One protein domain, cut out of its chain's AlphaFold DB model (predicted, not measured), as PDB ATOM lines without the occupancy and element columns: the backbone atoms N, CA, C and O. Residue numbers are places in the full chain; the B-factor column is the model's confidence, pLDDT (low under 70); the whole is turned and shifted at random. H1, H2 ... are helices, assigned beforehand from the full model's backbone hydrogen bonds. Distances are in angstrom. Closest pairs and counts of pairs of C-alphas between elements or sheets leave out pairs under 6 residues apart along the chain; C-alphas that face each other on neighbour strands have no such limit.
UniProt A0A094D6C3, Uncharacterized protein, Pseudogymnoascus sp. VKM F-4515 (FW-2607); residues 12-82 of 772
ATOM      1  N   VAL A  12      88.173  95.882  -4.470       83.88
ATOM      2  CA  VAL A  12      87.198  96.423  -3.504       83.88
ATOM      3  C   VAL A  12      86.532  97.728  -3.983       83.88
ATOM      4  O   VAL A  12      85.309  97.852  -3.832       83.88
ATOM      5  N   PRO A  13      87.238  98.691  -4.618       84.50
ATOM      6  CA  PRO A  13      86.618  99.875  -5.208       84.50
ATOM      7  C   PRO A  13      85.651  99.543  -6.352       84.50
ATOM      8  O   PRO A  13      84.570 100.132  -6.417       84.50
ATOM      9  N   LEU A  14      85.991  98.582  -7.221       86.12
ATOM     10  CA  LEU A  14      85.132  98.186  -8.346       86.12
ATOM     11  C   LEU A  14      83.856  97.508  -7.839       86.12
ATOM     12  O   LEU A  14      82.763  97.857  -8.280       86.12
ATOM     13  N   ILE A  15      83.970  96.603  -6.861       87.19
ATOM     14  CA  ILE A  15      82.823  95.916  -6.246       87.19
ATOM     15  C   ILE A  15      81.884  96.925  -5.557       87.19
ATOM     16  O   ILE A  15      80.660  96.782  -5.620       87.19
ATOM     17  N   ARG A  16      82.431  97.994  -4.957       85.81
ATOM     18  CA  ARG A  16      81.641  99.096  -4.380       85.81
ATOM     19  C   ARG A  16      80.877  99.892  -5.445       85.81
ATOM     20  O   ARG A  16      79.711 100.211  -5.225       85.81
ATOM     21  N   ILE A  17      81.495 100.183  -6.593       86.12
ATOM     22  CA  ILE A  17      80.828 100.844  -7.732       86.12
ATOM     23  C   ILE A  17      79.729  99.936  -8.303       86.12
ATOM     24  O   ILE A  17      78.587 100.365  -8.459       86.12
ATOM     25  N   LEU A  18      80.052  98.660  -8.527       88.75
ATOM     26  CA  LEU A  18      79.168  97.625  -9.066       88.75
ATOM     27  C   LEU A  18      77.889  97.430  -8.238       88.75
ATOM     28  O   LEU A  18      76.811  97.215  -8.799       88.75
ATOM     29  N   LYS A  19      77.992  97.526  -6.907       85.75
ATOM     30  CA  LYS A  19      76.860  97.427  -5.967       85.75
ATOM     31  C   LYS A  19      76.149  98.769  -5.713       85.75
ATOM     32  O   LYS A  19      75.117  98.788  -5.048       85.75
ATOM     33  N   GLY A  20      76.646  99.875  -6.272       82.19
ATOM     34  CA  GLY A  20      76.075 101.215  -6.113       82.19
ATOM     35  C   GLY A  20      74.775 101.465  -6.904       82.19
ATOM     36  O   GLY A  20      74.476 100.767  -7.879       82.19
ATOM     37  N   PRO A  21      73.996 102.504  -6.540       76.44
ATOM     38  CA  PRO A  21      72.690 102.788  -7.147       76.44
ATOM     39  C   PRO A  21      72.760 103.191  -8.631       76.44
ATOM     40  O   PRO A  21      71.798 102.969  -9.362       76.44
ATOM     41  N   ARG A  22      73.905 103.713  -9.106       82.38
ATOM     42  CA  ARG A  22      74.147 104.051 -10.527       82.38
ATOM     43  C   ARG A  22      74.056 102.825 -11.453       82.38
ATOM     44  O   ARG A  22      73.743 102.970 -12.632       82.38
ATOM     45  N   MET A  23      74.289 101.619 -10.930       85.62
ATOM     46  CA  MET A  23      74.258 100.382 -11.713       85.62
ATOM     47  C   MET A  23      72.823  99.898 -11.934       85.62
ATOM     48  O   MET A  23      72.267  99.116 -11.162       85.62
ATOM     49  N   LEU A  24      72.213 100.392 -13.010       85.56
ATOM     50  CA  LEU A  24      70.918  99.952 -13.534       85.56
ATOM     51  C   LEU A  24      71.049  98.649 -14.344       85.56
ATOM     52  O   LEU A  24      72.103  98.376 -14.919       85.56
ATOM     53  N   ASN A  25      69.955  97.888 -14.477       85.38
ATOM     54  CA  ASN A  25      69.947  96.620 -15.224       85.38
ATOM     55  C   ASN A  25      70.482  96.773 -16.658       85.38
ATOM     56  O   ASN A  25      71.291  95.951 -17.075       85.38
ATOM     57  N   LYS A  26      70.129  97.860 -17.371       85.69
ATOM     58  CA  LYS A  26      70.643  98.138 -18.728       85.69
ATOM     59  C   LYS A  26      72.176  98.136 -18.807       85.69
ATOM     60  O   LYS A  26      72.731  97.635 -19.777       85.69
ATOM     61  N   TYR A  27      72.849  98.649 -17.776       88.75
ATOM     62  CA  TYR A  27      74.306  98.730 -17.704       88.75
ATOM     63  C   TYR A  27      74.925  97.387 -17.319       88.75
ATOM     64  O   TYR A  27      75.901  96.967 -17.922       88.75
ATOM     65  N   LEU A  28      74.317  96.672 -16.369       88.31
ATOM     66  CA  LEU A  28      74.769  95.338 -15.965       88.31
ATOM     67  C   LEU A  28      74.678  94.341 -17.132       88.31
ATOM     68  O   LEU A  28      75.635  93.624 -17.402       88.31
ATOM     69  N   THR A  29      73.577  94.354 -17.889       86.94
ATOM     70  CA  THR A  29      73.423  93.543 -19.107       86.94
ATOM     71  C   THR A  29      74.433  93.927 -20.193       86.94
ATOM     72  O   THR A  29      74.922  93.047 -20.900       86.94
ATOM     73  N   ALA A  30      74.770  95.214 -20.323       85.50
ATOM     74  CA  ALA A  30      75.746  95.705 -21.295       85.50
ATOM     75  C   ALA A  30      77.188  95.295 -20.947       85.50
ATOM     76  O   ALA A  30      77.879  94.735 -21.796       85.50
ATOM     77  N   ILE A  31      77.608  95.477 -19.691       86.75
ATOM     78  CA  ILE A  31      78.927  95.050 -19.197       86.75
ATOM     79  C   ILE A  31      79.061  93.528 -19.292       86.75
ATOM     80  O   ILE A  31      80.037  93.044 -19.857       86.75
ATOM     81  N   CYS A  32      78.054  92.763 -18.854       87.81
ATOM     82  CA  CYS A  32      78.059  91.311 -19.037       87.81
ATOM     83  C   CYS A  32      78.182  90.915 -20.520       87.81
ATOM     84  O   CYS A  32      78.920  89.989 -20.839       87.81
ATOM     85  N   LYS A  33      77.527  91.630 -21.447       85.50
ATOM     86  CA  LYS A  33      77.647  91.362 -22.889       85.50
ATOM     87  C   LYS A  33      79.049  91.678 -23.436       85.50
ATOM     88  O   LYS A  33      79.530  90.920 -24.276       85.50
ATOM     89  N   ALA A  34      79.700  92.746 -22.969       84.12
ATOM     90  CA  ALA A  34      81.076  93.089 -23.340       84.12
ATOM     91  C   ALA A  34      82.080  92.036 -22.828       84.12
ATOM     92  O   ALA A  34      82.851  91.476 -23.607       84.12
ATOM     93  N   GLU A  35      81.970  91.676 -21.548       84.75
ATOM     94  CA  GLU A  35      82.792  90.673 -20.849       84.75
ATOM     95  C   GLU A  35      82.422  89.211 -21.196       84.75
ATOM     96  O   GLU A  35      83.009  88.266 -20.671       84.75
ATOM     97  N   ARG A  36      81.445  89.002 -22.092       84.31
ATOM     98  CA  ARG A  36      80.917  87.688 -22.531       84.31
ATOM     99  C   ARG A  36      80.350  86.812 -21.396       84.31
ATOM    100  O   ARG A  36      80.275  85.589 -21.519       84.31
ATOM    101  N   ILE A  37      79.898  87.441 -20.315       83.81
ATOM    102  CA  ILE A  37      79.206  86.824 -19.178       83.81
ATOM    103  C   ILE A  37      77.747  86.498 -19.575       83.81
ATOM    104  O   ILE A  37      77.061  87.360 -20.127       83.81
ATOM    105  N   PRO A  38      77.208  85.301 -19.266       80.69
ATOM    106  CA  PRO A  38      75.815  84.957 -19.570       80.69
ATOM    107  C   PRO A  38      74.775  85.871 -18.887       80.69
ATOM    108  O   PRO A  38      74.690  85.922 -17.655       80.69
ATOM    109  N   CYS A  39      73.938  86.541 -19.693       75.81
ATOM    110  CA  CYS A  39      72.932  87.520 -19.238       75.81
ATOM    111  C   CYS A  39      71.487  86.999 -19.142       75.81
ATOM    112  O   CYS A  39      70.672  87.603 -18.446       75.81
ATOM    113  N   ALA A  40      71.124  85.964 -19.908       62.53
ATOM    114  CA  ALA A  40      69.719  85.620 -20.158       62.53
ATOM    115  C   ALA A  40      68.961  85.263 -18.863       62.53
ATOM    116  O   ALA A  40      69.460  84.493 -18.045       62.53
ATOM    117  N   GLY A  41      67.777  85.858 -18.674       60.00
ATOM    118  CA  GLY A  41      66.914  85.649 -17.500       60.00
ATOM    119  C   GLY A  41      67.468  86.143 -16.152       60.00
ATOM    120  O   GLY A  41      66.814  85.960 -15.130       60.00
ATOM    121  N   ALA A  42      68.659  86.750 -16.106       74.12
ATOM    122  CA  ALA A  42      69.336  87.050 -14.846       74.12
ATOM    123  C   ALA A  42      68.766  88.293 -14.132       74.12
ATOM    124  O   ALA A  42      68.725  89.393 -14.687       74.12
ATOM    125  N   VAL A  43      68.400  88.133 -12.858       82.88
ATOM    126  CA  VAL A  43      67.988  89.236 -11.973       82.88
ATOM    127  C   VAL A  43      69.206  90.107 -11.614       82.88
ATOM    128  O   VAL A  43      70.352  89.652 -11.666       82.88
ATOM    129  N   LYS A  44      68.975  91.372 -11.227       84.56
ATOM    130  CA  LYS A  44      70.017  92.374 -10.926       84.56
ATOM    131  C   LYS A  44      71.173  91.831 -10.074       84.56
ATOM    132  O   LYS A  44      72.329  91.958 -10.471       84.56
ATOM    133  N   ALA A  45      70.852  91.206  -8.939       84.88
ATOM    134  CA  ALA A  45      71.842  90.669  -8.005       84.88
ATOM    135  C   ALA A  45      72.704  89.563  -8.639       84.88
ATOM    136  O   ALA A  45      73.916  89.545  -8.453       84.88
ATOM    137  N   THR A  46      72.108  88.692  -9.460       85.12
ATOM    138  CA  THR A  46      72.813  87.628 -10.190       85.12
ATOM    139  C   THR A  46      73.794  88.194 -11.220       85.12
ATOM    140  O   THR A  46      74.897  87.673 -11.360       85.12
ATOM    141  N   MET A  47      73.432  89.277 -11.919       89.31
ATOM    142  CA  MET A  47      74.361  89.967 -12.826       89.31
ATOM    143  C   MET A  47      75.495  90.662 -12.060       89.31
ATOM    144  O   MET A  47      76.647  90.572 -12.470       89.31
ATOM    145  N   GLN A  48      75.191  91.313 -10.930       91.38
ATOM    146  CA  GLN A  48      76.212  91.930 -10.076       91.38
ATOM    147  C   GLN A  48      77.190  90.892  -9.510       91.38
ATOM    148  O   GLN A  48      78.389  91.149  -9.515       91.38
ATOM    149  N   GLN A  49      76.716  89.715  -9.088       89.81
ATOM    150  CA  GLN A  49      77.602  88.653  -8.610       89.81
ATOM    151  C   GLN A  49      78.511  88.137  -9.733       89.81
ATOM    152  O   GLN A  49      79.723  88.189  -9.584       89.81
ATOM    153  N   ARG A  50      77.962  87.788 -10.907       88.56
ATOM    154  CA  ARG A  50      78.768  87.295 -12.044       88.56
ATOM    155  C   ARG A  50      79.834  88.288 -12.526       88.56
ATOM    156  O   ARG A  50      80.891  87.866 -12.987       88.56
ATOM    157  N   ILE A  51      79.575  89.597 -12.430       91.31
ATOM    158  CA  ILE A  51      80.590  90.626 -12.715       91.31
ATOM    159  C   ILE A  51      81.652  90.657 -11.604       91.31
ATOM    160  O   ILE A  51      82.836  90.718 -11.924       91.31
ATOM    161  N   GLN A  52      81.267  90.571 -10.324       93.00
ATOM    162  CA  GLN A  52      82.215  90.475  -9.205       93.00
ATOM    163  C   GLN A  52      83.135  89.250  -9.347       93.00
ATOM    164  O   GLN A  52      84.352  89.412  -9.292       93.00
ATOM    165  N   ASP A  53      82.574  88.068  -9.615       91.00
ATOM    166  CA  ASP A  53      83.322  86.814  -9.789       91.00
ATOM    167  C   ASP A  53      84.394  86.947 -10.896       91.00
ATOM    168  O   ASP A  53      85.512  86.443 -10.778       91.00
ATOM    169  N   ASN A  54      84.072  87.669 -11.977       91.00
ATOM    170  CA  ASN A  54      84.977  87.908 -13.102       91.00
ATOM    171  C   ASN A  54      86.061  88.966 -12.787       91.00
ATOM    172  O   ASN A  54      87.200  88.814 -13.223       91.00
ATOM    173  N   ILE A  55      85.753  89.992 -11.979       90.62
ATOM    174  CA  ILE A  55      86.758  90.944 -11.463       90.62
ATOM    175  C   ILE A  55      87.766  90.208 -10.573       90.62
ATOM    176  O   ILE A  55      88.972  90.339 -10.777       90.62
ATOM    177  N   GLU A  56      87.286  89.416  -9.613       90.06
ATOM    178  CA  GLU A  56      88.129  88.647  -8.688       90.06
ATOM    179  C   GLU A  56      89.002  87.633  -9.444       90.06
ATOM    180  O   GLU A  56      90.201  87.518  -9.176       90.06
ATOM    181  N   LYS A  57      88.454  86.999 -10.487       90.00
ATOM    182  CA  LYS A  57      89.222  86.182 -11.431       90.00
ATOM    183  C   LYS A  57      90.332  86.968 -12.141       90.00
ATOM    184  O   LYS A  57      91.430  86.440 -12.280       90.00
ATOM    185  N   TYR A  58      90.100  88.206 -12.583       89.69
ATOM    186  CA  TYR A  58      91.144  89.007 -13.245       89.69
ATOM    187  C   TYR A  58      92.243  89.471 -12.286       89.69
ATOM    188  O   TYR A  58      93.391  89.588 -12.713       89.69
ATOM    189  N   VAL A  59      91.933  89.653 -10.998       88.88
ATOM    190  CA  VAL A  59      92.950  89.837  -9.950       88.88
ATOM    191  C   VAL A  59      93.779  88.558  -9.778       88.88
ATOM    192  O   VAL A  59      95.006  88.623  -9.815       88.88
ATOM    193  N   ALA A  60      93.133  87.391  -9.670       84.56
ATOM    194  CA  ALA A  60      93.810  86.098  -9.507       84.56
ATOM    195  C   ALA A  60      94.651  85.675 -10.733       84.56
ATOM    196  O   ALA A  60      95.719  85.091 -10.574       84.56
ATOM    197  N   GLU A  61      94.212  86.004 -11.955       85.75
ATOM    198  CA  GLU A  61      94.987  85.837 -13.198       85.75
ATOM    199  C   GLU A  61      96.132  86.865 -13.345       85.75
ATOM    200  O   GLU A  61      96.897  86.786 -14.307       85.75
ATOM    201  N   GLY A  62      96.233  87.873 -12.466       85.00
ATOM    202  CA  GLY A  62      97.161  89.002 -12.624       85.00
ATOM    203  C   GLY A  62      96.885  89.856 -13.871       85.00
ATOM    204  O   GLY A  62      97.779  90.527 -14.389       85.00
ATOM    205  N   ASN A  63      95.663  89.810 -14.411       85.94
ATOM    206  CA  ASN A  63      95.346  90.288 -15.752       85.94
ATOM    207  C   ASN A  63      95.018  91.789 -15.781       85.94
ATOM    208  O   ASN A  63      93.868  92.200 -15.949       85.94
ATOM    209  N   VAL A  64      96.063  92.611 -15.649       83.00
ATOM    210  CA  VAL A  64      95.984  94.084 -15.599       83.00
ATOM    211  C   VAL A  64      95.185  94.684 -16.768       83.00
ATOM    212  O   VAL A  64      94.474  95.670 -16.582       83.00
ATOM    213  N   VAL A  65      95.260  94.092 -17.967       84.06
ATOM    214  CA  VAL A  65      94.565  94.600 -19.165       84.06
ATOM    215  C   VAL A  65      93.049  94.430 -19.040       84.06
ATOM    216  O   VAL A  65      92.319  95.412 -19.169       84.06
ATOM    217  N   LYS A  66      92.566  93.215 -18.736       85.62
ATOM    218  CA  LYS A  66      91.125  92.976 -18.535       85.62
ATOM    219  C   LYS A  66      90.598  93.709 -17.297       85.62
ATOM    220  O   LYS A  66      89.504  94.262 -17.328       85.62
ATOM    221  N   PHE A  67      91.391  93.762 -16.224       88.06
ATOM    222  CA  PHE A  67      91.030  94.472 -14.997       88.06
ATOM    223  C   PHE A  67      90.842  95.981 -15.228       88.06
ATOM    224  O   PHE A  67      89.885  96.561 -14.721       88.06
ATOM    225  N   ASN A  68      91.696  96.622 -16.036       84.56
ATOM    226  CA  ASN A  68      91.478  98.016 -16.430       84.56
ATOM    227  C   ASN A  68      90.280  98.168 -17.383       84.56
ATOM    228  O   ASN A  68      89.501  99.095 -17.203       84.56
ATOM    229  N   HIS A  69      90.054  97.240 -18.320       87.38
ATOM    230  CA  HIS A  69      88.878  97.303 -19.198       87.38
ATOM    231  C   HIS A  69      87.557  97.294 -18.408       87.38
ATOM    232  O   HIS A  69      86.729  98.191 -18.573       87.38
ATOM    233  N   ILE A  70      87.388  96.346 -17.480       88.12
ATOM    234  CA  ILE A  70      86.166  96.241 -16.671       88.12
ATOM    235  C   ILE A  70      86.033  97.390 -15.652       88.12
ATOM    236  O   ILE A  70      84.921  97.802 -15.319       88.12
ATOM    237  N   LYS A  71      87.155  97.969 -15.200       87.50
ATOM    238  CA  LYS A  71      87.200  99.199 -14.391       87.50
ATOM    239  C   LYS A  71      86.676 100.406 -15.171       87.50
ATOM    240  O   LYS A  71      85.848 101.144 -14.637       87.50
ATOM    241  N   ASP A  72      87.115 100.587 -16.414       84.69
ATOM    242  CA  ASP A  72      86.694 101.702 -17.267       84.69
ATOM    243  C   ASP A  72      85.206 101.567 -17.639       84.69
ATOM    244  O   ASP A  72      84.447 102.526 -17.501       84.69
ATOM    245  N   LEU A  73      84.745 100.349 -17.959       85.62
ATOM    246  CA  LEU A  73      83.322 100.038 -18.169       85.62
ATOM    247  C   LEU A  73      82.448 100.286 -16.921       85.62
ATOM    248  O   LEU A  73      81.273 100.627 -17.054       85.62
ATOM    249  N   LEU A  74      82.985 100.135 -15.705       85.31
ATOM    250  CA  LEU A  74      82.268 100.452 -14.458       85.31
ATOM    251  C   LEU A  74      82.331 101.943 -14.087       85.31
ATOM    252  O   LEU A  74      81.408 102.453 -13.446       85.31
ATOM    253  N   ALA A  75      83.378 102.659 -14.503       82.50
ATOM    254  CA  ALA A  75      83.467 104.111 -14.370       82.50
ATOM    255  C   ALA A  75      82.515 104.829 -15.347       82.50
ATOM    256  O   ALA A  75      81.783 105.740 -14.941       82.50
ATOM    257  N   ASN A  76      82.458 104.363 -16.597       82.31
ATOM    258  CA  ASN A  76      81.646 104.907 -17.685       82.31
ATOM    259  C   ASN A  76      80.684 103.839 -18.253       82.31
ATOM    260  O   ASN A  76      80.843 103.385 -19.386       82.31
ATOM    261  N   PRO A  77      79.637 103.438 -17.509       74.44
ATOM    262  CA  PRO A  77      78.731 102.368 -17.936       74.44
ATOM    263  C   PRO A  77      77.902 102.694 -19.191       74.44
ATOM    264  O   PRO A  77      77.301 101.793 -19.775       74.44
ATOM    265  N   ASP A  78      77.869 103.952 -19.636       76.44
ATOM    266  CA  ASP A  78      77.281 104.339 -20.921       76.44
ATOM    267  C   ASP A  78      78.143 103.903 -22.125       76.44
ATOM    268  O   ASP A  78      77.575 103.561 -23.162       76.44
ATOM    269  N   ASP A  79      79.471 103.774 -21.980       72.62
ATOM    270  CA  ASP A  79      80.361 103.255 -23.037       72.62
ATOM    271  C   ASP A  79      80.051 101.777 -23.346       72.62
ATOM    272  O   ASP A  79      80.091 101.340 -24.498       72.62
ATOM    273  N   ALA A  80      79.625 101.010 -22.332       66.19
ATOM    274  CA  ALA A  80      79.188  99.621 -22.491       66.19
ATOM    275  C   ALA A  80      77.935  99.476 -23.383       66.19
ATOM    276  O   ALA A  80      77.721  98.417 -23.979       66.19
ATOM    277  N   LEU A  81      77.096 100.518 -23.486       66.94
ATOM    278  CA  LEU A  81      75.906 100.520 -24.349       66.94
ATOM    279  C   LEU A  81      76.250 100.751 -25.828       66.94
ATOM    280  O   LEU A  81      75.461 100.373 -26.696       66.94
ATOM    281  N   TYR A  82      77.417 101.338 -26.114       61.19
ATOM    282  CA  TYR A  82      77.851 101.741 -27.451       61.19
ATOM    283  C   TYR A  82      79.293 101.270 -27.729       61.19
ATOM    284  O   TYR A  82      80.188 102.103 -27.880       61.19
TER     285      TYR A  82
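What this domain is: This is residues 12 to 82 of the 772 residues of an uncharacterized protein of Pseudogymnoascus sp. VKM F-4515 (FW-2607) (UniProt A0A094D6C3). A helical hairpin, long H3 folding back into H4, spreads away from its turn, and H1 and H2 pack against both its helices from opposite sides. The 71 printed residues, with four named helices in the order H1 to H4 and no named strand, are all helix in class. The whole is compact, with a radius of gyration of the C-alphas of 11.0 A and spans of 30 by 21 by 21 A.

Where its parts are: H1, residues 12 to 18, begins with C-alpha 12 at (87.198, 96.423, -3.504). H2 is residues 25 to 34, 14.2 A; H3, residues 44 to 60, 24.6 A; H4, residues 64 to 75, 16.1 A, ending with C-alpha 75 at (83.467, 104.111, -14.370).

How they stand to each other: H1 touches H4 (closest C-alphas Leu 14 and Lys 71, 6.5 A). H2, H3 and H4 form a bundle, helices side by side. The hairpin H3 and H4 touches at Tyr 58 and Phe 67, closest C-alphas 5.7 A apart, at a shallow tilt of 30 degrees, opposite ways. In H1 to H4 every O i to N i+4 pair is within hydrogen-bond range.

The domain as a whole: The printed part has no cut and no long link. Residues 40 to 41 and 80 to 82 have pLDDT under 70.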